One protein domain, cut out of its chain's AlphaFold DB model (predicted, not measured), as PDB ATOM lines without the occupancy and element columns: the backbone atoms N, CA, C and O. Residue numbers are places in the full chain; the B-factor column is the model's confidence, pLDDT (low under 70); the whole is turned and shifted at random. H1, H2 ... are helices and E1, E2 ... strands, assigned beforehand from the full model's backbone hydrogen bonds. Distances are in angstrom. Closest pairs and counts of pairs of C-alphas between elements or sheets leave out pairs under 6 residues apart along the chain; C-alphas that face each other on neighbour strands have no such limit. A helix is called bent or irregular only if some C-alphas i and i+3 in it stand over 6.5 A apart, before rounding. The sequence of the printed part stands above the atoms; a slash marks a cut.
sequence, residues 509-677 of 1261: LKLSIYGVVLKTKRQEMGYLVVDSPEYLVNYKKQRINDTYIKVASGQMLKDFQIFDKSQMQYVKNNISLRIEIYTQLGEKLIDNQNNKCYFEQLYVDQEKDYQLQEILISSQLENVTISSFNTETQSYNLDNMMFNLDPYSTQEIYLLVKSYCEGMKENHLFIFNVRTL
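AT A GLANCE: This is residues 509 to 677 of the 1261 residues of an uncharacterized protein of Paramecium tetraurelia (UniProt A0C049). One strongly twisted sheet wraps round on itself into a flattened, nearly closed barrel: from E2 the strands go by E3, E12, E11, E8, E9, E10 and E7 round to E1, which comes back near E2, while short E4 is beside the far end of E12. The small hairpin E5 and E6 lies out at one end of the longest axis, apart from the other named elements, and the irregular helix H1 is on the sheet near E3, E8 and E11. The printed part has 169 residues, with the named elements in the order E1 to E8, H1, E9 to E12; the class is mostly strand, with under half of the residues in named elements. The large sheet is branched at E12 and mixed, its pairs antiparallel but for E3 and E12 and for E4 and E12, and E5 and E6 make a second, antiparallel sheet. The whole is compact, with a radius of gyration of the C-alphas of 16.5 A and spans of 50 by 41 by 31 A.

IN THESE COORDINATES: In the large sheet, E12 has residues 668 to 676 and is 27.3 A long, ending with C-alpha 676 at (27.518, 36.036, 32.313). E11, residues 654 to 661, is 23.1 A long, and E8, residues 596 to 604, is 26.1 A long. E3 is residues 528 to 534, 18.5 A, and E2 is residues 519 to 525, 19.4 A. E1, residues 509 to 513, 13.0 A, begins with C-alpha 509 at (20.565, 19.531, 48.620). E7 is residues 577 to 582, 16.3 A, E9 is residues 625 to 630, 16.3 A, E10 is residues 635 to 637, 6.5 A, and E4 is residues 549 to 551, 6.5 A. E5, residues 561 to 564, is 8.8 A long and E6, residues 569 to 572, is 9.3 A long. H1, residues 606 to 617, is 18.4 A long and begins with C-alpha 606 at (11.750, 36.007, 31.601).

HOW THE PARTS SIT: E12 has E11 on one side, and E3 and E4 on the other side. E11 and E12 are a hairpin, with N 659 and O 670 2.8 A apart. E3 is parallel to E12, with N 531 and O 669 at 2.9 A, and E4 is parallel to E12, with N 551 and O 675 at 2.8 A. E2 and E3 are a hairpin, with N 521 and O 532 at 2.7 A. E8 is antiparallel to E11, with N 598 and O 660 at 2.8 A, and to E9, with N 597 and O 627 at 2.8 A. The pairing of E9 is staggered: residues 625 to 628 pair with E8, and residues 629 to 630 with E10. E9 and E10 are a hairpin, with N 630 and O 635 at 3.0 A. E7 is antiparallel to E10, with N 636 and O 579 at 2.9 A, and to E1, with N 512 and O 578 at 2.8 A. The closest C-alphas of E1 and E2 are those of Lys 510 and Thr 520, 6.1 A apart. In the hairpin E5 and E6, N 562 and O 571 are 2.9 A apart. H1 is irregular, with C-alphas 607 and 610 8.3 A apart; 2 of its 8 O i to N i+4 pairs and 5 of its 9 O i to N i+3 pairs are within hydrogen-bond range. The closest C-alphas of H1 and E11 are those of Gln 606 and Tyr 654, 7.7 A apart.

THE WHOLE: The two C-alphas farthest apart are those of Gly 526 and Met 568, 52.2 A. The printed part has no cut. The long links are E3 to E4, E7 to E8 and E10 to E11, with 14, 13 and 16 residues between the strands. The mean pLDDT of the printed part is 74.3, and 50 residues are under 70: residues 535 to 547, 564 to 575, 590 to 594 and 606 to 623, and residues 650 and 666.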
ATOM      1  N   LEU A 509      19.369  19.049  49.303       86.31
ATOM      2  CA  LEU A 509      20.565  19.531  48.620       86.31
ATOM      3  C   LEU A 509      20.746  21.019  48.916       86.31
ATOM      4  O   LEU A 509      19.800  21.813  48.895       86.31
ATOM      5  N   LYS A 510      21.983  21.402  49.213       87.75
ATOM      6  CA  LYS A 510      22.361  22.802  49.384       87.75
ATOM      7  C   LYS A 510      23.489  23.145  48.437       87.75
ATOM      8  O   LYS A 510      24.453  22.391  48.307       87.75
ATOM      9  N   LEU A 511      23.378  24.311  47.812       86.50
ATOM     10  CA  LEU A 511      24.458  24.869  47.018       86.50
ATOM     11  C   LEU A 511      25.450  25.568  47.947       86.50
ATOM     12  O   LEU A 511      25.083  26.438  48.737       86.50
ATOM     13  N   SER A 512      26.707  25.175  47.829       85.31
ATOM     14  CA  SER A 512      27.843  25.791  48.489       85.31
ATOM     15  C   SER A 512      28.626  26.581  47.444       85.31
ATOM     16  O   SER A 512      29.115  26.016  46.463       85.31
ATOM     17  N   ILE A 513      28.702  27.900  47.631       80.19
ATOM     18  CA  ILE A 513      29.456  28.818  46.768       80.19
ATOM     19  C   ILE A 513      30.593  29.391  47.610       80.19
ATOM     20  O   ILE A 513      30.355  29.928  48.690       80.19
ATOM     21  N   TYR A 514      31.838  29.248  47.149       76.19
ATOM     22  CA  TYR A 514      33.035  29.667  47.901       76.19
ATOM     23  C   TYR A 514      33.146  29.037  49.307       76.19
ATOM     24  O   TYR A 514      33.692  29.641  50.229       76.19
ATOM     25  N   GLY A 515      32.591  27.835  49.492       73.38
ATOM     26  CA  GLY A 515      32.530  27.165  50.796       73.38
ATOM     27  C   GLY A 515      31.468  27.721  51.754       73.38
ATOM     28  O   GLY A 515      31.412  27.289  52.904       73.38
ATOM     29  N   VAL A 516      30.626  28.660  51.308       77.88
ATOM     30  CA  VAL A 516      29.462  29.147  52.056       77.88
ATOM     31  C   VAL A 516      28.217  28.412  51.579       77.88
ATOM     32  O   VAL A 516      27.842  28.489  50.410       77.88
ATOM     33  N   VAL A 517      27.552  27.734  52.509       81.50
ATOM     34  CA  VAL A 517      26.345  26.949  52.248       81.50
ATOM     35  C   VAL A 517      25.125  27.863  52.255       81.50
ATOM     36  O   VAL A 517      24.799  28.470  53.279       81.50
ATOM     37  N   LEU A 518      24.441  27.958  51.118       82.50
ATOM     38  CA  LEU A 518      23.225  28.752  50.981       82.50
ATOM     39  C   LEU A 518      22.035  28.062  51.661       82.50
ATOM     40  O   LEU A 518      21.990  26.838  51.809       82.50
ATOM     41  N   LYS A 519      21.048  28.859  52.085       81.88
ATOM     42  CA  LYS A 519      19.750  28.309  52.493       81.88
ATOM     43  C   LYS A 519      19.024  27.783  51.257       81.88
ATOM     44  O   LYS A 519      19.228  28.296  50.164       81.88
ATOM     45  N   THR A 520      18.170  26.785  51.441       83.19
ATOM     46  CA  THR A 520      17.400  26.165  50.356       83.19
ATOM     47  C   THR A 520      15.914  26.393  50.604       83.19
ATOM     48  O   THR A 520      15.419  26.124  51.700       83.19
ATOM     49  N   LYS A 521      15.205  26.869  49.581       83.38
ATOM     50  CA  LYS A 521      13.748  26.927  49.502       83.38
ATOM     51  C   LYS A 521      13.249  25.664  48.798       83.38
ATOM     52  O   LYS A 521      13.602  25.417  47.647       83.38
ATOM     53  N   ARG A 522      12.407  24.896  49.489       82.75
ATOM     54  CA  ARG A 522      11.741  23.701  48.958       82.75
ATOM     55  C   ARG A 522      10.341  24.047  48.459       82.75
ATOM     56  O   ARG A 522       9.579  24.695  49.178       82.75
ATOM     57  N   GLN A 523      10.003  23.599  47.257       82.50
ATOM     58  CA  GLN A 523       8.662  23.661  46.680       82.50
ATOM     59  C   GLN A 523       8.220  22.250  46.281       82.50
ATOM     60  O   GLN A 523       8.923  21.551  45.557       82.50
ATOM     61  N   GLU A 524       7.057  21.824  46.765       78.06
ATOM     62  CA  GLU A 524       6.459  20.534  46.411       78.06
ATOM     63  C   GLU A 524       5.416  20.763  45.308       78.06
ATOM     64  O   GLU A 524       4.409  21.437  45.527       78.06
ATOM     65  N   MET A 525       5.678  20.242  44.107       76.19
ATOM     66  CA  MET A 525       4.812  20.362  42.928       76.19
ATOM     67  C   MET A 525       4.292  18.975  42.531       76.19
ATOM     68  O   MET A 525       4.859  18.289  41.682       76.19
ATOM     69  N   GLY A 526       3.210  18.527  43.173       77.81
ATOM     70  CA  GLY A 526       2.659  17.187  42.949       77.81
ATOM     71  C   GLY A 526       3.599  16.092  43.466       77.81
ATOM     72  O   GLY A 526       3.830  16.001  44.667       77.81
ATOM     73  N   TYR A 527       4.130  15.249  42.572       74.44
ATOM     74  CA  TYR A 527       5.094  14.191  42.917       74.44
ATOM     75  C   TYR A 527       6.557  14.661  42.901       74.44
ATOM     76  O   TYR A 527       7.431  13.893  43.308       74.44
ATOM     77  N   LEU A 528       6.819  15.883  42.425       79.12
ATOM     78  CA  LEU A 528       8.151  16.447  42.235       79.12
ATOM     79  C   LEU A 528       8.516  17.379  43.397       79.12
ATOM     80  O   LEU A 528       7.782  18.321  43.705       79.12
ATOM     81  N   VAL A 529       9.671  17.141  44.019       80.19
ATOM     82  CA  VAL A 529      10.239  18.037  45.034       80.19
ATOM     83  C   VAL A 529      11.331  18.864  44.376       80.19
ATOM     84  O   VAL A 529      12.313  18.306  43.887       80.19
ATOM     85  N   VAL A 530      11.149  20.185  44.357       83.62
ATOM     86  CA  VAL A 530      12.112  21.130  43.792       83.62
ATOM     87  C   VAL A 530      12.763  21.927  44.910       83.62
ATOM     88  O   VAL A 530      12.120  22.734  45.584       83.62
ATOM     89  N   ASP A 531      14.058  21.706  45.088       84.75
ATOM     90  CA  ASP A 531      14.901  22.491  45.977       84.75
ATOM     91  C   ASP A 531      15.616  23.582  45.152       84.75
ATOM     92  O   ASP A 531      16.183  23.320  44.092       84.75
ATOM     93  N   SER A 532      15.591  24.825  45.630       85.31
ATOM     94  CA  SER A 532      16.264  25.968  44.994       85.31
ATOM     95  C   SER A 532      16.993  26.805  46.046       85.31
ATOM     96  O   SER A 532      16.532  26.878  47.188       85.31
ATOM     97  N   PRO A 533      18.142  27.425  45.738       83.00
ATOM     98  CA  PRO A 533      18.838  28.261  46.704       83.00
ATOM     99  C   PRO A 533      18.017  29.521  47.019       83.00
ATOM    100  O   PRO A 533      17.522  30.214  46.134       83.00
ATOM    101  N   GLU A 534      17.897  29.842  48.302       77.75
ATOM    102  CA  GLU A 534      17.369  31.116  48.769       77.75
ATOM    103  C   GLU A 534      18.517  32.130  48.759       77.75
ATOM    104  O   GLU A 534      19.426  32.087  49.597       77.75
ATOM    105  N   TYR A 535      18.505  33.023  47.769       68.31
ATOM    106  CA  TYR A 535      19.491  34.091  47.647       68.31
ATOM    107  C   TYR A 535      19.303  35.089  48.799       68.31
ATOM    108  O   TYR A 535      18.443  35.967  48.763       68.31
ATOM    109  N   LEU A 536      20.091  34.929  49.864       50.16
ATOM    110  CA  LEU A 536      20.124  35.879  50.969       50.16
ATOM    111  C   LEU A 536      21.048  37.049  50.630       50.16
ATOM    112  O   LEU A 536      22.255  36.890  50.445       50.16
ATOM    113  N   VAL A 537      20.452  38.239  50.615       49.59
ATOM    114  CA  VAL A 537      21.131  39.531  50.537       49.59
ATOM    115  C   VAL A 537      22.169  39.645  51.663       49.59
ATOM    116  O   VAL A 537      21.870  39.363  52.823       49.59
ATOM    117  N   ASN A 538      23.358  40.142  51.304       46.88
ATOM    118  CA  ASN A 538      24.516  40.489  52.142       46.88
ATOM    119  C   ASN A 538      25.469  39.357  52.576       46.88
ATOM    120  O   ASN A 538      25.436  38.887  53.712       46.88
ATOM    121  N   TYR A 539      26.494  39.113  51.750       40.97
ATOM    122  CA  TYR A 539      27.830  38.769  52.254       40.97
ATOM    123  C   TYR A 539      28.877  39.794  51.794       40.97
ATOM    124  O   TYR A 539      28.949  40.187  50.632       40.97
ATOM    125  N   LYS A 540      29.688  40.244  52.758       43.50
ATOM    126  CA  LYS A 540      30.510  41.470  52.782       43.50
ATOM    127  C   LYS A 540      31.624  41.627  51.724       43.50
ATOM    128  O   LYS A 540      32.463  42.504  51.901       43.50
ATOM    129  N   LYS A 541      31.660  40.859  50.630       45.69
ATOM    130  CA  LYS A 541      32.637  41.094  49.540       45.69
ATOM    131  C   LYS A 541      32.117  40.949  48.108       45.69
ATOM    132  O   LYS A 541      32.780  41.458  47.214       45.69
ATOM    133  N   GLN A 542      30.934  40.383  47.871       48.50
ATOM    134  CA  GLN A 542      30.286  40.428  46.555       48.50
ATOM    135  C   GLN A 542      28.775  40.562  46.751       48.50
ATOM    136  O   GLN A 542      28.150  39.756  47.438       48.50
ATOM    137  N   ARG A 543      28.189  41.620  46.177       41.16
ATOM    138  CA  ARG A 543      26.737  41.810  46.127       41.16
ATOM    139  C   ARG A 543      26.144  40.739  45.208       41.16
ATOM    140  O   ARG A 543      26.001  40.980  44.016       41.16
ATOM    141  N   ILE A 544      25.775  39.582  45.749       47.69
ATOM    142  CA  ILE A 544      24.790  38.705  45.104       47.69
ATOM    143  C   ILE A 544      23.418  39.310  45.432       47.69
ATOM    144  O   ILE A 544      22.689  38.822  46.285       47.69
ATOM    145  N   ASN A 545      23.137  40.480  44.851       44.47
ATOM    146  CA  ASN A 545      21.812  41.113  44.896       44.47
ATOM    147  C   ASN A 545      20.922  40.630  43.745       44.47
ATOM    148  O   ASN A 545      19.797  41.099  43.600       44.47
ATOM    149  N   ASP A 546      21.433  39.700  42.944       55.38
ATOM    150  CA  ASP A 546      20.777  39.206  41.754       55.38
ATOM    151  C   ASP A 546      20.235  37.805  42.038       55.38
ATOM    152  O   ASP A 546      20.895  36.987  42.679       55.38
ATOM    153  N   THR A 547      19.059  37.497  41.503       63.16
ATOM    154  CA  THR A 547      18.446  36.155  41.484       63.16
ATOM    155  C   THR A 547      19.226  35.142  40.626       63.16
ATOM    156  O   THR A 547      18.710  34.076  40.298       63.16
ATOM    157  N   TYR A 548      20.463  35.480  40.236       74.75
ATOM    158  CA  TYR A 548      21.294  34.794  39.252       74.75
ATOM    159  C   TYR A 548      22.728  34.643  39.759       74.75
ATOM    160  O   TYR A 548      23.319  35.578  40.301       74.75
ATOM    161  N   ILE A 549      23.324  33.482  39.504       78.75
ATOM    162  CA  ILE A 549      24.760  33.258  39.673       78.75
ATOM    163  C   ILE A 549      25.477  33.818  38.439       78.75
ATOM    164  O   ILE A 549      25.149  33.443  37.318       78.75
ATOM    165  N   LYS A 550      26.452  34.715  38.624       76.38
ATOM    166  CA  LYS A 550      27.239  35.289  37.520       76.38
ATOM    167  C   LYS A 550      28.509  34.475  37.270       76.38
ATOM    168  O   LYS A 550      29.337  34.350  38.169       76.38
ATOM    169  N   VAL A 551      28.668  33.954  36.058       81.19
ATOM    170  CA  VAL A 551      29.807  33.127  35.614       81.19
ATOM    171  C   VAL A 551      30.438  33.700  34.339       81.19
ATOM    172  O   VAL A 551      29.956  34.684  33.789       81.19
ATOM    173  N   ALA A 552      31.550  33.148  33.864       79.00
ATOM    174  CA  ALA A 552      32.140  33.566  32.590       79.00
ATOM    175  C   ALA A 552      31.352  33.003  31.400       79.00
ATOM    176  O   ALA A 552      30.846  31.886  31.485       79.00
ATOM    177  N   SER A 553      31.268  33.752  30.296       81.44
ATOM    178  CA  SER A 553      30.685  33.237  29.051       81.44
ATOM    179  C   SER A 553      31.732  32.469  28.248       81.44
ATOM    180  O   SER A 553      32.833  32.980  28.046       81.44
ATOM    181  N   GLY A 554      31.405  31.259  27.786       75.19
ATOM    182  CA  GLY A 554      32.229  30.513  26.827       75.19
ATOM    183  C   GLY A 554      33.536  29.927  27.375       75.19
ATOM    184  O   GLY A 554      34.339  29.417  26.598       75.19
ATOM    185  N   GLN A 555      33.769  29.979  28.692       78.50
ATOM    186  CA  GLN A 555      34.962  29.432  29.354       78.50
ATOM    187  C   GLN A 555      34.571  28.397  30.424       78.50
ATOM    188  O   GLN A 555      33.525  28.527  31.065       78.50
ATOM    189  N   MET A 556      35.407  27.373  30.646       80.00
ATOM    190  CA  MET A 556      35.238  26.428  31.764       80.00
ATOM    191  C   MET A 556      35.427  27.150  33.105       80.00
ATOM    192  O   MET A 556      36.381  27.914  33.257       80.00
ATOM    193  N   LEU A 557      34.574  26.878  34.105       77.75
ATOM    194  CA  LEU A 557      34.665  27.517  35.431       77.75
ATOM    195  C   LEU A 557      36.038  27.337  36.085       77.75
ATOM    196  O   LEU A 557      36.574  28.274  36.674       77.75
ATOM    197  N   LYS A 558      36.629  26.149  35.935       76.75
ATOM    198  CA  LYS A 558      37.967  25.845  36.435       76.75
ATOM    199  C   LYS A 558      39.047  26.711  35.800       76.75
ATOM    200  O   LYS A 558      40.054  26.921  36.460       76.75
ATOM    201  N   ASP A 559      38.889  27.186  34.571       75.62
ATOM    202  CA  ASP A 559      39.946  27.904  33.843       75.62
ATOM    203  C   ASP A 559      39.707  29.416  33.785       75.62
ATOM    204  O   ASP A 559      40.577  30.170  33.345       75.62
ATOM    205  N   PHE A 560      38.567  29.875  34.302       77.94
ATOM    206  CA  PHE A 560      38.225  31.284  34.343       77.94
ATOM    207  C   PHE A 560      39.167  32.079  35.259       77.94
ATOM    208  O   PHE A 560      39.420  31.726  36.417       77.94
ATOM    209  N   GLN A 561      39.670  33.202  34.746       74.06
ATOM    210  CA  GLN A 561      40.538  34.114  35.482       74.06
ATOM    211  C   GLN A 561      39.918  35.506  35.500       74.06
ATOM    212  O   GLN A 561      39.580  36.040  34.450       74.06
ATOM    213  N   ILE A 562      39.810  36.100  36.686       72.88
ATOM    214  CA  ILE A 562      39.408  37.497  36.841       72.88
ATOM    215  C   ILE A 562      40.666  38.335  37.019       72.88
ATOM    216  O   ILE A 562      41.581  37.958  37.753       72.88
ATOM    217  N   PHE A 563      40.697  39.494  36.372       72.50
ATOM    218  CA  PHE A 563      41.737  40.474  36.622       72.50
ATOM    219  C   PHE A 563      41.601  41.052  38.039       72.50
ATOM    220  O   PHE A 563      40.682  41.822  38.334       72.50
ATOM    221  N   ASP A 564      42.509  40.674  38.940       69.12
ATOM    222  CA  ASP A 564      42.520  41.201  40.299       69.12
ATOM    223  C   ASP A 564      43.266  42.535  40.323       69.12
ATOM    224  O   ASP A 564      44.489  42.603  40.189       69.12
ATOM    225  N   LYS A 565      42.511  43.611  40.551       62.91
ATOM    226  CA  LYS A 565      43.029  44.985  40.637       62.91
ATOM    227  C   LYS A 565      44.049  45.169  41.760       62.91
ATOM    228  O   LYS A 565      44.839  46.099  41.687       62.91
ATOM    229  N   SER A 566      44.032  44.316  42.784       60.75
ATOM    230  CA  SER A 566      44.972  44.379  43.906       60.75
ATOM    231  C   SER A 566      46.280  43.636  43.635       60.75
ATOM    232  O   SER A 566      47.331  44.087  44.081       60.75
ATOM    233  N   GLN A 567      46.231  42.533  42.880       63.34
ATOM    234  CA  GLN A 567      47.417  41.740  42.534       63.34
ATOM    235  C   GLN A 567      48.015  42.128  41.177       63.34
ATOM    236  O   GLN A 567      49.123  41.705  40.857       63.34
ATOM    237  N   MET A 568      47.298  42.938  40.390       64.12
ATOM    238  CA  MET A 568      47.669  43.362  39.034       64.12
ATOM    239  C   MET A 568      47.978  42.172  38.109       64.12
ATOM    240  O   MET A 568      48.821  42.238  37.215       64.12
ATOM    241  N   GLN A 569      47.293  41.054  38.341       67.62
ATOM    242  CA  GLN A 569      47.454  39.802  37.617       67.62
ATOM    243  C   GLN A 569      46.081  39.174  37.386       67.62
ATOM    244  O   GLN A 569      45.131  39.402  38.138       67.62
ATOM    245  N   TYR A 570      45.983  38.353  36.343       68.50
ATOM    246  CA  TYR A 570      44.845  37.461  36.176       68.50
ATOM    247  C   TYR A 570      44.898  36.399  37.266       68.50
ATOM    248  O   TYR A 570      45.741  35.502  37.244       68.50
ATOM    249  N   VAL A 571      43.998  36.511  38.236       68.75
ATOM    250  CA  VAL A 571      43.867  35.534  39.305       68.75
ATOM    251  C   VAL A 571      42.837  34.520  38.865       68.75
ATOM    252  O   VAL A 571      41.727  34.856  38.448       68.75
ATOM    253  N   LYS A 572      43.217  33.252  38.972       69.12
ATOM    254  CA  LYS A 572      42.294  32.143  38.799       69.12
ATOM    255  C   LYS A 572      41.106  32.341  39.734       69.12
ATOM    256  O   LYS A 572      41.263  32.350  40.955       69.12
ATOM    257  N   ASN A 573      39.928  32.549  39.164       68.06
ATOM    258  CA  ASN A 573      38.743  32.762  39.962       68.06
ATOM    259  C   ASN A 573      38.274  31.396  40.452       68.06
ATOM    260  O   ASN A 573      37.679  30.626  39.705       68.06
ATOM    261  N   ASN A 574      38.577  31.087  41.712       64.50
ATOM    262  CA  ASN A 574      38.204  29.830  42.353       64.50
ATOM    263  C   ASN A 574      36.709  29.834  42.712       64.50
ATOM    264  O   ASN A 574      36.338  29.678  43.878       64.50
ATOM    265  N   ILE A 575      35.839  30.050  41.722       69.88
ATOM    266  CA  ILE A 575      34.421  29.733  41.853       69.88
ATOM    267  C   ILE A 575      34.345  28.215  41.976       69.88
ATOM    268  O   ILE A 575      34.365  27.506  40.979       69.88
ATOM    269  N   SER A 576      34.279  27.728  43.213       77.50
ATOM    270  CA  SER A 576      33.930  26.341  43.484       77.50
ATOM    271  C   SER A 576      32.427  26.272  43.700       77.50
ATOM    272  O   SER A 576      31.933  26.683  44.759       77.50
ATOM    273  N   LEU A 577      31.705  25.778  42.702       83.56
ATOM    274  CA  LEU A 577      30.297  25.438  42.853       83.56
ATOM    275  C   LEU A 577      30.216  23.990  43.316       83.56
ATOM    276  O   LEU A 577      30.681  23.073  42.636       83.56
ATOM    277  N   ARG A 578      29.655  23.789  44.509       87.06
ATOM    278  CA  ARG A 578      29.522  22.465  45.110       87.06
ATOM    279  C   ARG A 578      28.103  22.214  45.560       87.06
ATOM    280  O   ARG A 578      27.469  23.093  46.134       87.06
ATOM    281  N   ILE A 579      27.635  20.993  45.362       86.06
ATOM    282  CA  ILE A 579      26.368  20.538  45.927       86.06
ATOM    283  C   ILE A 579      26.677  19.665  47.139       86.06
ATOM    284  O   ILE A 579      27.425  18.689  47.048       86.06
ATOM    285  N   GLU A 580      26.132  20.056  48.288       87.50
ATOM    286  CA  GLU A 580      26.271  19.373  49.571       87.50
ATOM    287  C   GLU A 580      24.948  18.730  49.993       87.50
ATOM    288  O   GLU A 580      23.867  19.249  49.702       87.50
ATOM    289  N   ILE A 581      25.044  17.626  50.733       84.19
ATOM    290  CA  ILE A 581      23.902  16.815  51.151       84.19
ATOM    291  C   ILE A 581      23.662  16.978  52.658       84.19
ATOM    292  O   ILE A 581      24.585  16.840  53.466       84.19
ATOM    293  N   TYR A 582      22.418  17.251  53.050       84.06
ATOM    294  CA  TYR A 582      22.019  17.473  54.442       84.06
ATOM    295  C   TYR A 582      20.883  16.545  54.880       84.06
ATOM    296  O   TYR A 582      20.017  16.174  54.085       84.06
ATOM    297  N   THR A 583      20.864  16.225  56.175       80.38
ATOM    298  CA  THR A 583      19.727  15.580  56.847       80.38
ATOM    299  C   THR A 583      18.573  16.564  57.064       80.38
ATOM    300  O   THR A 583      18.740  17.785  56.953       80.38
ATOM    301  N   GLN A 584      17.398  16.056  57.441       78.12
ATOM    302  CA  GLN A 584      16.207  16.873  57.692       78.12
ATOM    303  C   GLN A 584      16.376  17.825  58.893       78.12
ATOM    304  O   GLN A 584      15.705  18.856  58.990       78.12
ATOM    305  N   LEU A 585      17.307  17.503  59.797       75.25
ATOM    306  CA  LEU A 585      17.654  18.307  60.973       75.25
ATOM    307  C   LEU A 585      18.829  19.268  60.736       75.25
ATOM    308  O   LEU A 585      19.220  19.992  61.650       75.25
ATOM    309  N   GLY A 586      19.359  19.324  59.512       74.69
ATOM    310  CA  GLY A 586      20.413  20.263  59.132       74.69
ATOM    311  C   GLY A 586      21.829  19.815  59.490       74.69
ATOM    312  O   GLY A 586      22.734  20.648  59.474       74.69
ATOM    313  N   GLU A 587      22.045  18.528  59.768       79.19
ATOM    314  CA  GLU A 587      23.389  17.958  59.911       79.19
ATOM    315  C   GLU A 587      23.941  17.588  58.523       79.19
ATOM    316  O   GLU A 587      23.223  17.043  57.682       79.19
ATOM    317  N   LYS A 588      25.209  17.919  58.255       81.19
ATOM    318  CA  LYS A 588      25.877  17.620  56.978       81.19
ATOM    319  C   LYS A 588      26.180  16.125  56.891       81.19
ATOM    320  O   LYS A 588      26.867  15.607  57.766       81.19
ATOM    321  N   LEU A 589      25.718  15.442  55.845       74.75
ATOM    322  CA  LEU A 589      25.999  14.018  55.662       74.75
ATOM    323  C   LEU A 589      27.430  13.789  55.170       74.75
ATOM    324  O   LEU A 589      27.917  14.461  54.263       74.75
ATOM    325  N   ILE A 590      28.087  12.803  55.775       69.62
ATOM    326  CA  ILE A 590      29.409  12.315  55.383       69.62
ATOM    327  C   ILE A 590      29.158  10.984  54.679       69.62
ATOM    328  O   ILE A 590      29.109   9.936  55.320       69.62
ATOM    329  N   ASP A 591      28.832  11.060  53.392       62.34
ATOM    330  CA  ASP A 591      28.361   9.906  52.630       62.34
ATOM    331  C   ASP A 591      29.514   8.993  52.181       62.34
ATOM    332  O   ASP A 591      30.623   9.452  51.885       62.34
ATOM    333  N   ASN A 592      29.252   7.688  52.134       57.06
ATOM    334  CA  ASN A 592      30.237   6.660  51.808       57.06
ATOM    335  C   ASN A 592      30.102   6.231  50.333       57.06
ATOM    336  O   ASN A 592      29.202   5.485  49.979       57.06
ATOM    337  N   GLN A 593      31.056   6.694  49.519       57.88
ATOM    338  CA  GLN A 593      31.593   6.136  48.263       57.88
ATOM    339  C   GLN A 593      30.598   5.593  47.202       57.88
ATOM    340  O   GLN A 593      30.187   4.440  47.279       57.88
ATOM    341  N   ASN A 594      30.349   6.410  46.152       65.25
ATOM    342  CA  ASN A 594      30.016   6.078  44.735       65.25
ATOM    343  C   ASN A 594      28.817   6.809  44.095       65.25
ATOM    344  O   ASN A 594      28.603   6.643  42.896       65.25
ATOM    345  N   ASN A 595      28.089   7.653  44.825       79.81
ATOM    346  CA  ASN A 595      26.942   8.386  44.265       79.81
ATOM    347  C   ASN A 595      27.361   9.424  43.191       79.81
ATOM    348  O   ASN A 595      28.392  10.096  43.340       79.81
ATOM    349  N   LYS A 596      26.556   9.588  42.126       84.50
ATOM    350  CA  LYS A 596      26.725  10.580  41.034       84.50
ATOM    351  C   LYS A 596      25.564  11.584  40.946       84.50
ATOM    352  O   LYS A 596      24.444  11.263  41.317       84.50
ATOM    353  N   CYS A 597      25.809  12.775  40.397       85.94
ATOM    354  CA  CYS A 597      24.779  13.757  40.024       85.94
ATOM    355  C   CYS A 597      24.830  14.100  38.529       85.94
ATOM    356  O   CYS A 597      25.912  14.184  37.947       85.94
ATOM    357  N   TYR A 598      23.663  14.356  37.942       87.12
ATOM    358  CA  TYR A 598      23.422  14.702  36.542       87.12
ATOM    359  C   TYR A 598      22.932  16.150  36.434       87.12
ATOM    360  O   TYR A 598      22.108  16.558  37.252       87.12
ATOM    361  N   PHE A 599      23.403  16.901  35.433       86.38
ATOM    362  CA  PHE A 599      23.088  18.323  35.235       86.38
ATOM    363  C   PHE A 599      22.664  18.641  33.797       86.38
ATOM    364  O   PHE A 599      23.357  18.240  32.862       86.38
ATOM    365  N   GLU A 600      21.598  19.424  33.636       85.56
ATOM    366  CA  GLU A 600      21.006  19.859  32.358       85.56
ATOM    367  C   GLU A 600      20.878  21.398  32.323       85.56
ATOM    368  O   GLU A 600      20.576  22.002  33.354       85.56
ATOM    369  N   GLN A 601      21.113  22.038  31.166       83.94
ATOM    370  CA  GLN A 601      21.046  23.501  30.982       83.94
ATOM    371  C   GLN A 601      19.944  23.896  29.989       83.94
ATOM    372  O   GLN A 601      19.923  23.388  28.872       83.94
ATOM    373  N   LEU A 602      19.077  24.842  30.363       82.19
ATOM    374  CA  LEU A 602      17.961  25.318  29.531       82.19
ATOM    375  C   LEU A 602      17.952  26.846  29.423       82.19
ATOM    376  O   LEU A 602      18.145  27.539  30.423       82.19
ATOM    377  N   TYR A 603      17.689  27.375  28.226       81.94
ATOM    378  CA  TYR A 603      17.497  28.812  28.003       81.94
ATOM    379  C   TYR A 603      16.074  29.212  28.395       81.94
ATOM    380  O   TYR A 603      15.112  28.632  27.892       81.94
ATOM    381  N   VAL A 604      15.941  30.207  29.273       76.25
ATOM    382  CA  VAL A 604      14.641  30.720  29.717       76.25
ATOM    383  C   VAL A 604      14.574  32.222  29.476       76.25
ATOM    384  O   VAL A 604      15.461  32.980  29.874       76.25
ATOM    385  N   ASP A 605      13.505  32.630  28.802       76.38
ATOM    386  CA  ASP A 605      13.137  34.026  28.602       76.38
ATOM    387  C   ASP A 605      12.183  34.452  29.728       76.38
ATOM    388  O   ASP A 605      11.158  33.797  29.944       76.38
ATOM    389  N   GLN A 606      12.522  35.525  30.449       67.94
ATOM    390  CA  GLN A 606      11.750  36.007  31.601       67.94
ATOM    391  C   GLN A 606      10.298  36.369  31.243       67.94
ATOM    392  O   GLN A 606       9.425  36.276  32.103       67.94
ATOM    393  N   GLU A 607       9.996  36.729  29.990       63.69
ATOM    394  CA  GLU A 607       8.627  37.089  29.586       63.69
ATOM    395  C   GLU A 607       7.679  35.875  29.435       63.69
ATOM    396  O   GLU A 607       6.459  36.044  29.440       63.69
ATOM    397  N   LYS A 608       8.198  34.636  29.353       56.94
ATOM    398  CA  LYS A 608       7.409  33.395  29.155       56.94
ATOM    399  C   LYS A 608       7.248  32.528  30.416       56.94
ATOM    400  O   LYS A 608       6.825  31.373  30.322       56.94
ATOM    401  N   ASP A 609       7.517  33.083  31.596       58.41
ATOM    402  CA  ASP A 609       7.603  32.365  32.885       58.41
ATOM    403  C   ASP A 609       6.318  31.597  33.299       58.41
ATOM    404  O   ASP A 609       6.354  30.704  34.147       58.41
ATOM    405  N   TYR A 610       5.174  31.869  32.658       53.94
ATOM    406  CA  TYR A 610       3.891  31.202  32.921       53.94
ATOM    407  C   TYR A 610       3.833  29.706  32.523       53.94
ATOM    408  O   TYR A 610       2.908  29.019  32.953       53.94
ATOM    409  N   GLN A 611       4.807  29.169  31.770       56.78
ATOM    410  CA  GLN A 611       4.872  27.742  31.374       56.78
ATOM    411  C   GLN A 611       5.970  26.921  32.086       56.78
ATOM    412  O   GLN A 611       6.245  25.782  31.703       56.78
ATOM    413  N   LEU A 612       6.577  27.443  33.163       63.97
ATOM    414  CA  LEU A 612       7.645  26.777  33.937       63.97
ATOM    415  C   LEU A 612       7.318  25.324  34.338       63.97
ATOM    416  O   LEU A 612       8.207  24.473  34.378       63.97
ATOM    417  N   GLN A 613       6.044  25.021  34.600       60.22
ATOM    418  CA  GLN A 613       5.605  23.677  34.977       60.22
ATOM    419  C   GLN A 613       5.672  22.676  33.807       60.22
ATOM    420  O   GLN A 613       6.035  21.524  34.030       60.22
ATOM    421  N   GLU A 614       5.406  23.098  32.565       61.06
ATOM    422  CA  GLU A 614       5.568  22.251  31.370       61.06
ATOM    423  C   GLU A 614       7.056  22.036  31.044       61.06
ATOM    424  O   GLU A 614       7.464  20.912  30.748       61.06
ATOM    425  N   ILE A 615       7.887  23.074  31.211       65.94
ATOM    426  CA  ILE A 615       9.346  23.021  30.988       65.94
ATOM    427  C   ILE A 615      10.042  22.099  32.003       65.94
ATOM    428  O   ILE A 615      11.041  21.448  31.685       65.94
ATOM    429  N   LEU A 616       9.541  22.010  33.240       63.38
ATOM    430  CA  LEU A 616      10.064  21.086  34.254       63.38
ATOM    431  C   LEU A 616       9.722  19.614  33.955       63.38
ATOM    432  O   LEU A 616      10.463  18.741  34.402       63.38
ATOM    433  N   ILE A 617       8.652  19.344  33.194       60.81
ATOM    434  CA  ILE A 617       8.138  17.991  32.911       60.81
ATOM    435  C   ILE A 617       8.572  17.475  31.522       60.81
ATOM    436  O   ILE A 617       8.668  16.263  31.328       60.81
ATOM    437  N   SER A 618       8.882  18.348  30.554       58.12
ATOM    438  CA  SER A 618       9.275  17.944  29.195       58.12
ATOM    439  C   SER A 618      10.648  17.255  29.149       58.12
ATOM    440  O   SER A 618      11.669  17.869  29.457       58.12
ATOM    441  N   SER A 619      10.673  15.989  28.724       52.41
ATOM    442  CA  SER A 619      11.856  15.121  28.671       52.41
ATOM    443  C   SER A 619      12.483  15.055  27.268       52.41
ATOM    444  O   SER A 619      12.308  14.063  26.554       52.41
ATOM    445  N   GLN A 620      13.227  16.080  26.851       51.78
ATOM    446  CA  GLN A 620      14.133  15.955  25.700       51.78
ATOM    447  C   GLN A 620      15.575  16.152  26.173       51.78
ATOM    448  O   GLN A 620      16.012  17.259  26.453       51.78
ATOM    449  N   LEU A 621      16.274  15.024  26.329       52.28
ATOM    450  CA  LEU A 621      17.638  14.925  26.848       52.28
ATOM    451  C   LEU A 621      18.660  15.290  25.761       52.28
ATOM    452  O   LEU A 621      19.153  14.409  25.060       52.28
ATOM    453  N   GLU A 622      19.028  16.565  25.664       51.28
ATOM    454  CA  GLU A 622      20.242  16.989  24.960       51.28
ATOM    455  C   GLU A 622      21.155  17.763  25.931       51.28
ATOM    456  O   GLU A 622      20.738  18.729  26.562       51.28
ATOM    457  N   ASN A 623      22.414  17.315  26.063       59.69
ATOM    458  CA  ASN A 623      23.500  17.876  26.898       59.69
ATOM    459  C   ASN A 623      23.419  17.667  28.430       59.69
ATOM    460  O   ASN A 623      23.386  18.626  29.202       59.69
ATOM    461  N   VAL A 624      23.513  16.410  28.892       72.31
ATOM    462  CA  VAL A 624      23.670  16.079  30.325       72.31
ATOM    463  C   VAL A 624      25.148  15.950  30.719       72.31
ATOM    464  O   VAL A 624      25.890  15.176  30.118       72.31
ATOM    465  N   THR A 625      25.575  16.653  31.773       78.44
ATOM    466  CA  THR A 625      26.916  16.503  32.387       78.44
ATOM    467  C   THR A 625      26.840  15.719  33.706       78.44
ATOM    468  O   THR A 625      25.852  15.833  34.428       78.44
ATOM    469  N   ILE A 626      27.849  14.892  34.020       82.88
ATOM    470  CA  ILE A 626      27.854  13.964  35.177       82.88
ATOM    471  C   ILE A 626      29.005  14.312  36.142       82.88
ATOM    472  O   ILE A 626      30.138  14.483  35.694       82.88
ATOM    473  N   SER A 627      28.745  14.359  37.459       83.12
ATOM    474  CA  SER A 627      29.751  14.589  38.524       83.12
ATOM    475  C   SER A 627      29.682  13.531  39.638       83.12
ATOM    476  O   SER A 627      28.590  13.124  40.031       83.12
ATOM    477  N   SER A 628      30.827  13.078  40.164       83.75
ATOM    478  CA  SER A 628      30.931  12.082  41.251       83.75
ATOM    479  C   SER A 628      31.197  12.714  42.629       83.75
ATOM    480  O   SER A 628      31.789  13.790  42.729       83.75
ATOM    481  N   PHE A 629      30.768  12.044  43.709       81.56
ATOM    482  CA  PHE A 629      30.962  12.515  45.089       81.56
ATOM    483  C   PHE A 629      32.435  12.461  45.530       81.56
ATOM    484  O   PHE A 629      33.088  11.420  45.441       81.56
ATOM    485  N   ASN A 630      32.954  13.570  46.062       80.06
ATOM    486  CA  ASN A 630      34.319  13.664  46.575       80.06
ATOM    487  C   ASN A 630      34.337  13.465  48.104       80.06
ATOM    488  O   ASN A 630      33.759  14.262  48.844       80.06
ATOM    489  N   THR A 631      35.033  12.427  48.580       73.56
ATOM    490  CA  THR A 631      35.095  12.033  50.003       73.56
ATOM    491  C   THR A 631      35.866  13.012  50.887       73.56
ATOM    492  O   THR A 631      35.522  13.169  52.056       73.56
ATOM    493  N   GLU A 632      36.878  13.697  50.352       77.25
ATOM    494  CA  GLU A 632      37.681  14.672  51.102       77.25
ATOM    495  C   GLU A 632      36.894  15.959  51.365       77.25
ATOM    496  O   GLU A 632      36.936  16.521  52.457       77.25
ATOM    497  N   THR A 633      36.143  16.419  50.363       75.38
ATOM    498  CA  THR A 633      35.342  17.654  50.454       75.38
ATOM    499  C   THR A 633      33.904  17.416  50.925       75.38
ATOM    500  O   THR A 633      33.225  18.366  51.325       75.38
ATOM    501  N   GLN A 634      33.453  16.156  50.911       80.94
ATOM    502  CA  GLN A 634      32.089  15.723  51.228       80.94
ATOM    503  C   GLN A 634      31.033  16.448  50.364       80.94
ATOM    504  O   GLN A 634      30.072  17.005  50.898       80.94
ATOM    505  N   SER A 635      31.254  16.528  49.041       85.81
ATOM    506  CA  SER A 635      30.392  17.273  48.097       85.81
ATOM    507  C   SER A 635      30.554  16.838  46.626       85.81
ATOM    508  O   SER A 635      31.542  16.183  46.285       85.81
ATOM    509  N   TYR A 636      29.616  17.234  45.751       87.19
ATOM    510  CA  TYR A 636      29.719  17.101  44.283       87.19
ATOM    511  C   TYR A 636      30.291  18.368  43.653       87.19
ATOM    512  O   TYR A 636      29.828  19.463  43.974       87.19
ATOM    513  N   ASN A 637      31.259  18.231  42.744       84.81
ATOM    514  CA  ASN A 637      31.990  19.365  42.176       84.81
ATOM    515  C   ASN A 637      31.530  19.714  40.743       84.81
ATOM    516  O   ASN A 637      31.473  18.830  39.887       84.81
ATOM    517  N   LEU A 638      31.237  20.992  40.484       86.31
ATOM    518  CA  LEU A 638      30.768  21.534  39.199       86.31
ATOM    519  C   LEU A 638      31.844  22.292  38.393       86.31
ATOM    520  O   LEU A 638      31.534  22.858  37.346       86.31
ATOM    521  N   ASP A 639      33.105  22.294  38.829       80.56
ATOM    522  CA  ASP A 639      34.176  23.130  38.251       80.56
ATOM    523  C   ASP A 639      34.428  22.938  36.731       80.56
ATOM    524  O   ASP A 639      34.979  23.823  36.081       80.56
ATOM    525  N   ASN A 640      34.032  21.810  36.132       81.12
ATOM    526  CA  ASN A 640      34.271  21.523  34.706       81.12
ATOM    527  C   ASN A 640      33.106  21.934  33.774       81.12
ATOM    528  O   ASN A 640      33.139  21.628  32.584       81.12
ATOM    529  N   MET A 641      32.062  22.587  34.293       81.81
ATOM    530  CA  MET A 641      30.889  22.996  33.509       81.81
ATOM    531  C   MET A 641      31.160  24.294  32.719       81.81
ATOM    532  O   MET A 641      31.834  25.197  33.221       81.81
ATOM    533  N   MET A 642      30.636  24.394  31.489       82.50
ATOM    534  CA  MET A 642      30.685  25.603  30.642       82.50
ATOM    535  C   MET A 642      29.286  26.200  30.479       82.50
ATOM    536  O   MET A 642      28.326  25.451  30.291       82.50
ATOM    537  N   PHE A 643      29.189  27.532  30.513       82.56
ATOM    538  CA  PHE A 643      27.944  28.292  30.358       82.56
ATOM    539  C   PHE A 643      28.078  29.283  29.194       82.56
ATOM    540  O   PHE A 643      29.029  30.064  29.153       82.56
ATOM    541  N   ASN A 644      27.119  29.279  28.266       81.25
ATOM    542  CA  ASN A 644      27.156  30.116  27.061       81.25
ATOM    543  C   ASN A 644      25.971  31.099  27.056       81.25
ATOM    544  O   ASN A 644      24.831  30.681  26.880       81.25
ATOM    545  N   LEU A 645      26.240  32.397  27.266       81.25
ATOM    546  CA  LEU A 645      25.243  33.485  27.229       81.25
ATOM    547  C   LEU A 645      25.918  34.837  26.905       81.25
ATOM    548  O   LEU A 645      26.966  35.145  27.476       81.25
ATOM    549  N   ASP A 646      25.340  35.657  26.023       81.19
ATOM    550  CA  ASP A 646      25.890  36.971  25.627       81.19
ATOM    551  C   ASP A 646      25.888  37.982  26.809       81.19
ATOM    552  O   ASP A 646      24.815  38.278  27.345       81.19
ATOM    553  N   PRO A 647      27.055  38.526  27.231       78.88
ATOM    554  CA  PRO A 647      27.175  39.408  28.398       78.88
ATOM    555  C   PRO A 647      26.717  40.862  28.173       78.88
ATOM    556  O   PRO A 647      26.595  41.608  29.151       78.88
ATOM    557  N   TYR A 648      26.472  41.282  26.924       79.44
ATOM    558  CA  TYR A 648      25.972  42.626  26.590       79.44
ATOM    559  C   TYR A 648      24.548  42.615  26.006       79.44
ATOM    560  O   TYR A 648      24.057  43.674  25.607       79.44
ATOM    561  N   SER A 649      23.874  41.455  25.980       75.56
ATOM    562  CA  SER A 649      22.486  41.335  25.512       75.56
ATOM    563  C   SER A 649      21.532  42.236  26.303       75.56
ATOM    564  O   SER A 649      21.637  42.378  27.523       75.56
ATOM    565  N   THR A 650      20.584  42.843  25.590       66.62
ATOM    566  CA  THR A 650      19.568  43.749  26.141       66.62
ATOM    567  C   THR A 650      18.272  43.037  26.546       66.62
ATOM    568  O   THR A 650      17.490  43.621  27.290       66.62
ATOM    569  N   GLN A 651      18.048  41.790  26.102       71.25
ATOM    570  CA  GLN A 651      16.918  40.942  26.519       71.25
ATOM    571  C   GLN A 651      17.246  40.223  27.839       71.25
ATOM    572  O   GLN A 651      18.362  39.728  28.009       71.25
ATOM    573  N   GLU A 652      16.292  40.113  28.772       73.88
ATOM    574  CA  GLU A 652      16.533  39.585  30.129       73.88
ATOM    575  C   GLU A 652      16.621  38.039  30.228       73.88
ATOM    576  O   GLU A 652      16.120  37.419  31.167       73.88
ATOM    577  N   ILE A 653      17.315  37.392  29.293       78.69
ATOM    578  CA  ILE A 653      17.455  35.928  29.199       78.69
ATOM    579  C   ILE A 653      18.381  35.382  30.310       78.69
ATOM    580  O   ILE A 653      19.331  36.047  30.742       78.69
ATOM    581  N   TYR A 654      18.125  34.156  30.789       83.25
ATOM    582  CA  TYR A 654      19.011  33.432  31.715       83.25
ATOM    583  C   TYR A 654      19.064  31.918  31.443       83.25
ATOM    584  O   TYR A 654      18.225  31.362  30.735       83.25
ATOM    585  N   LEU A 655      20.065  31.246  32.025       83.69
ATOM    586  CA  LEU A 655      20.206  29.786  31.988       83.69
ATOM    587  C   LEU A 655      19.636  29.156  33.268       83.69
ATOM    588  O   LEU A 655      20.059  29.516  34.368       83.69
ATOM    589  N   LEU A 656      18.709  28.205  33.128       85.19
ATOM    590  CA  LEU A 656      18.187  27.362  34.208       85.19
ATOM    591  C   LEU A 656      18.959  26.038  34.233       85.19
ATOM    592  O   LEU A 656      18.940  25.294  33.252       85.19
ATOM    593  N   VAL A 657      19.610  25.728  35.357       87.00
ATOM    594  CA  VAL A 657      20.316  24.455  35.553       87.00
ATOM    595  C   VAL A 657      19.453  23.515  36.380       87.00
ATOM    596  O   VAL A 657      19.101  23.847  37.512       87.00
ATOM    597  N   LYS A 658      19.144  22.334  35.842       86.69
ATOM    598  CA  LYS A 658      18.460  21.247  36.559       86.69
ATOM    599  C   LYS A 658      19.477  20.210  37.017       86.69
ATOM    600  O   LYS A 658      20.385  19.878  36.261       86.69
ATOM    601  N   SER A 659      19.314  19.681  38.231       87.81
ATOM    602  CA  SER A 659      20.174  18.615  38.749       87.81
ATOM    603  C   SER A 659      19.430  17.491  39.465       87.81
ATOM    604  O   SER A 659      18.478  17.737  40.209       87.81
ATOM    605  N   TYR A 660      19.905  16.263  39.244       86.00
ATOM    606  CA  TYR A 660      19.402  15.018  39.829       86.00
ATOM    607  C   TYR A 660      20.569  14.194  40.391       86.00
ATOM    608  O   TYR A 660      21.546  13.971  39.681       86.00
ATOM    609  N   CYS A 661      20.493  13.740  41.647       84.00
ATOM    610  CA  CYS A 661      21.588  13.046  42.340       84.00
ATOM    611  C   CYS A 661      21.189  11.646  42.822       84.00
ATOM    612  O   CYS A 661      20.173  11.486  43.499       84.00
ATOM    613  N   GLU A 662      22.029  10.649  42.540       77.69
ATOM    614  CA  GLU A 662      21.960   9.307  43.124       77.69
ATOM    615  C   GLU A 662      22.096   9.409  44.655       77.69
ATOM    616  O   GLU A 662      22.949  10.137  45.162       77.69
ATOM    617  N   GLY A 663      21.234   8.717  45.404       72.12
ATOM    618  CA  GLY A 663      21.150   8.822  46.870       72.12
ATOM    619  C   GLY A 663      20.057   9.772  47.381       72.12
ATOM    620  O   GLY A 663      19.716   9.730  48.562       72.12
ATOM    621  N   MET A 664      19.448  10.571  46.497       77.50
ATOM    622  CA  MET A 664      18.182  11.273  46.750       77.50
ATOM    623  C   MET A 664      16.996  10.432  46.234       77.50
ATOM    624  O   MET A 664      17.179   9.479  45.480       77.50
ATOM    625  N   LYS A 665      15.757  10.760  46.629       70.00
ATOM    626  CA  LYS A 665      14.553  10.094  46.085       70.00
ATOM    627  C   LYS A 665      14.403  10.388  44.583       70.00
ATOM    628  O   LYS A 665      14.670  11.513  44.171       70.00
ATOM    629  N   GLU A 666      13.879   9.429  43.813       66.94
ATOM    630  CA  GLU A 666      13.768   9.464  42.334       66.94
ATOM    631  C   GLU A 666      13.048  10.707  41.753       66.94
ATOM    632  O   GLU A 666      13.246  11.039  40.591       66.94
ATOM    633  N   ASN A 667      12.295  11.462  42.565       72.94
ATOM    634  CA  ASN A 667      11.559  12.664  42.145       72.94
ATOM    635  C   ASN A 667      12.108  13.979  42.738       72.94
ATOM    636  O   ASN A 667      11.357  14.943  42.918       72.94
ATOM    637  N   HIS A 668      13.384  14.017  43.121       81.69
ATOM    638  CA  HIS A 668      14.010  15.206  43.696       81.69
ATOM    639  C   HIS A 668      14.854  15.953  42.656       81.69
ATOM    640  O   HIS A 668      15.877  15.440  42.203       81.69
ATOM    641  N   LEU A 669      14.470  17.191  42.335       85.38
ATOM    642  CA  LEU A 669      15.227  18.090  41.462       85.38
ATOM    643  C   LEU A 669      15.795  19.259  42.263       85.38
ATOM    644  O   LEU A 669      15.104  19.873  43.074       85.38
ATOM    645  N   PHE A 670      17.050  19.597  42.005       87.19
ATOM    646  CA  PHE A 670      17.640  20.839  42.494       87.19
ATOM    647  C   PHE A 670      17.888  21.791  41.322       87.19
ATOM    648  O   PHE A 670      18.516  21.386  40.341       87.19
ATOM    649  N   ILE A 671      17.379  23.028  41.407       88.00
ATOM    650  CA  ILE A 671      17.452  24.029  40.327       88.00
ATOM    651  C   ILE A 671      18.128  25.330  40.768       88.00
ATOM    652  O   ILE A 671      17.972  25.765  41.910       88.00
ATOM    653  N   PHE A 672      18.852  25.979  39.855       87.25
ATOM    654  CA  PHE A 672      19.416  27.319  40.068       87.25
ATOM    655  C   PHE A 672      19.628  28.081  38.747       87.25
ATOM    656  O   PHE A 672      19.782  27.466  37.692       87.25
ATOM    657  N   ASN A 673      19.659  29.420  38.810       85.00
ATOM    658  CA  ASN A 673      19.712  30.302  37.631       85.00
ATOM    659  C   ASN A 673      21.090  30.967  37.442       85.00
ATOM    660  O   ASN A 673      21.731  31.351  38.426       85.00
ATOM    661  N   VAL A 674      21.524  31.168  36.188       83.56
ATOM    662  CA  VAL A 674      22.883  31.632  35.819       83.56
ATOM    663  C   VAL A 674      22.883  32.744  34.733       83.56
ATOM    664  O   VAL A 674      22.059  32.707  33.820       83.56
ATOM    665  N   ARG A 675      23.820  33.717  34.818       84.25
ATOM    666  CA  ARG A 675      24.120  34.821  33.851       84.25
ATOM    667  C   ARG A 675      25.641  35.042  33.657       84.25
ATOM    668  O   ARG A 675      26.418  34.512  34.444       84.25
ATOM    669  N   THR A 676      26.083  35.838  32.668       82.62
ATOM    670  CA  THR A 676      27.518  36.036  32.313       82.62
ATOM    671  C   THR A 676      28.124  37.436  32.632       82.62
ATOM    672  O   THR A 676      27.378  38.372  32.918       82.62
ATOM    673  N   LEU A 677      29.470  37.585  32.675       78.69
ATOM    674  CA  LEU A 677      30.244  38.803  33.081       78.69
ATOM    675  C   LEU A 677      30.807  39.660  31.904       78.69
ATOM    676  O   LEU A 677      31.011  39.129  30.817       78.69
TER     677      LEU A 677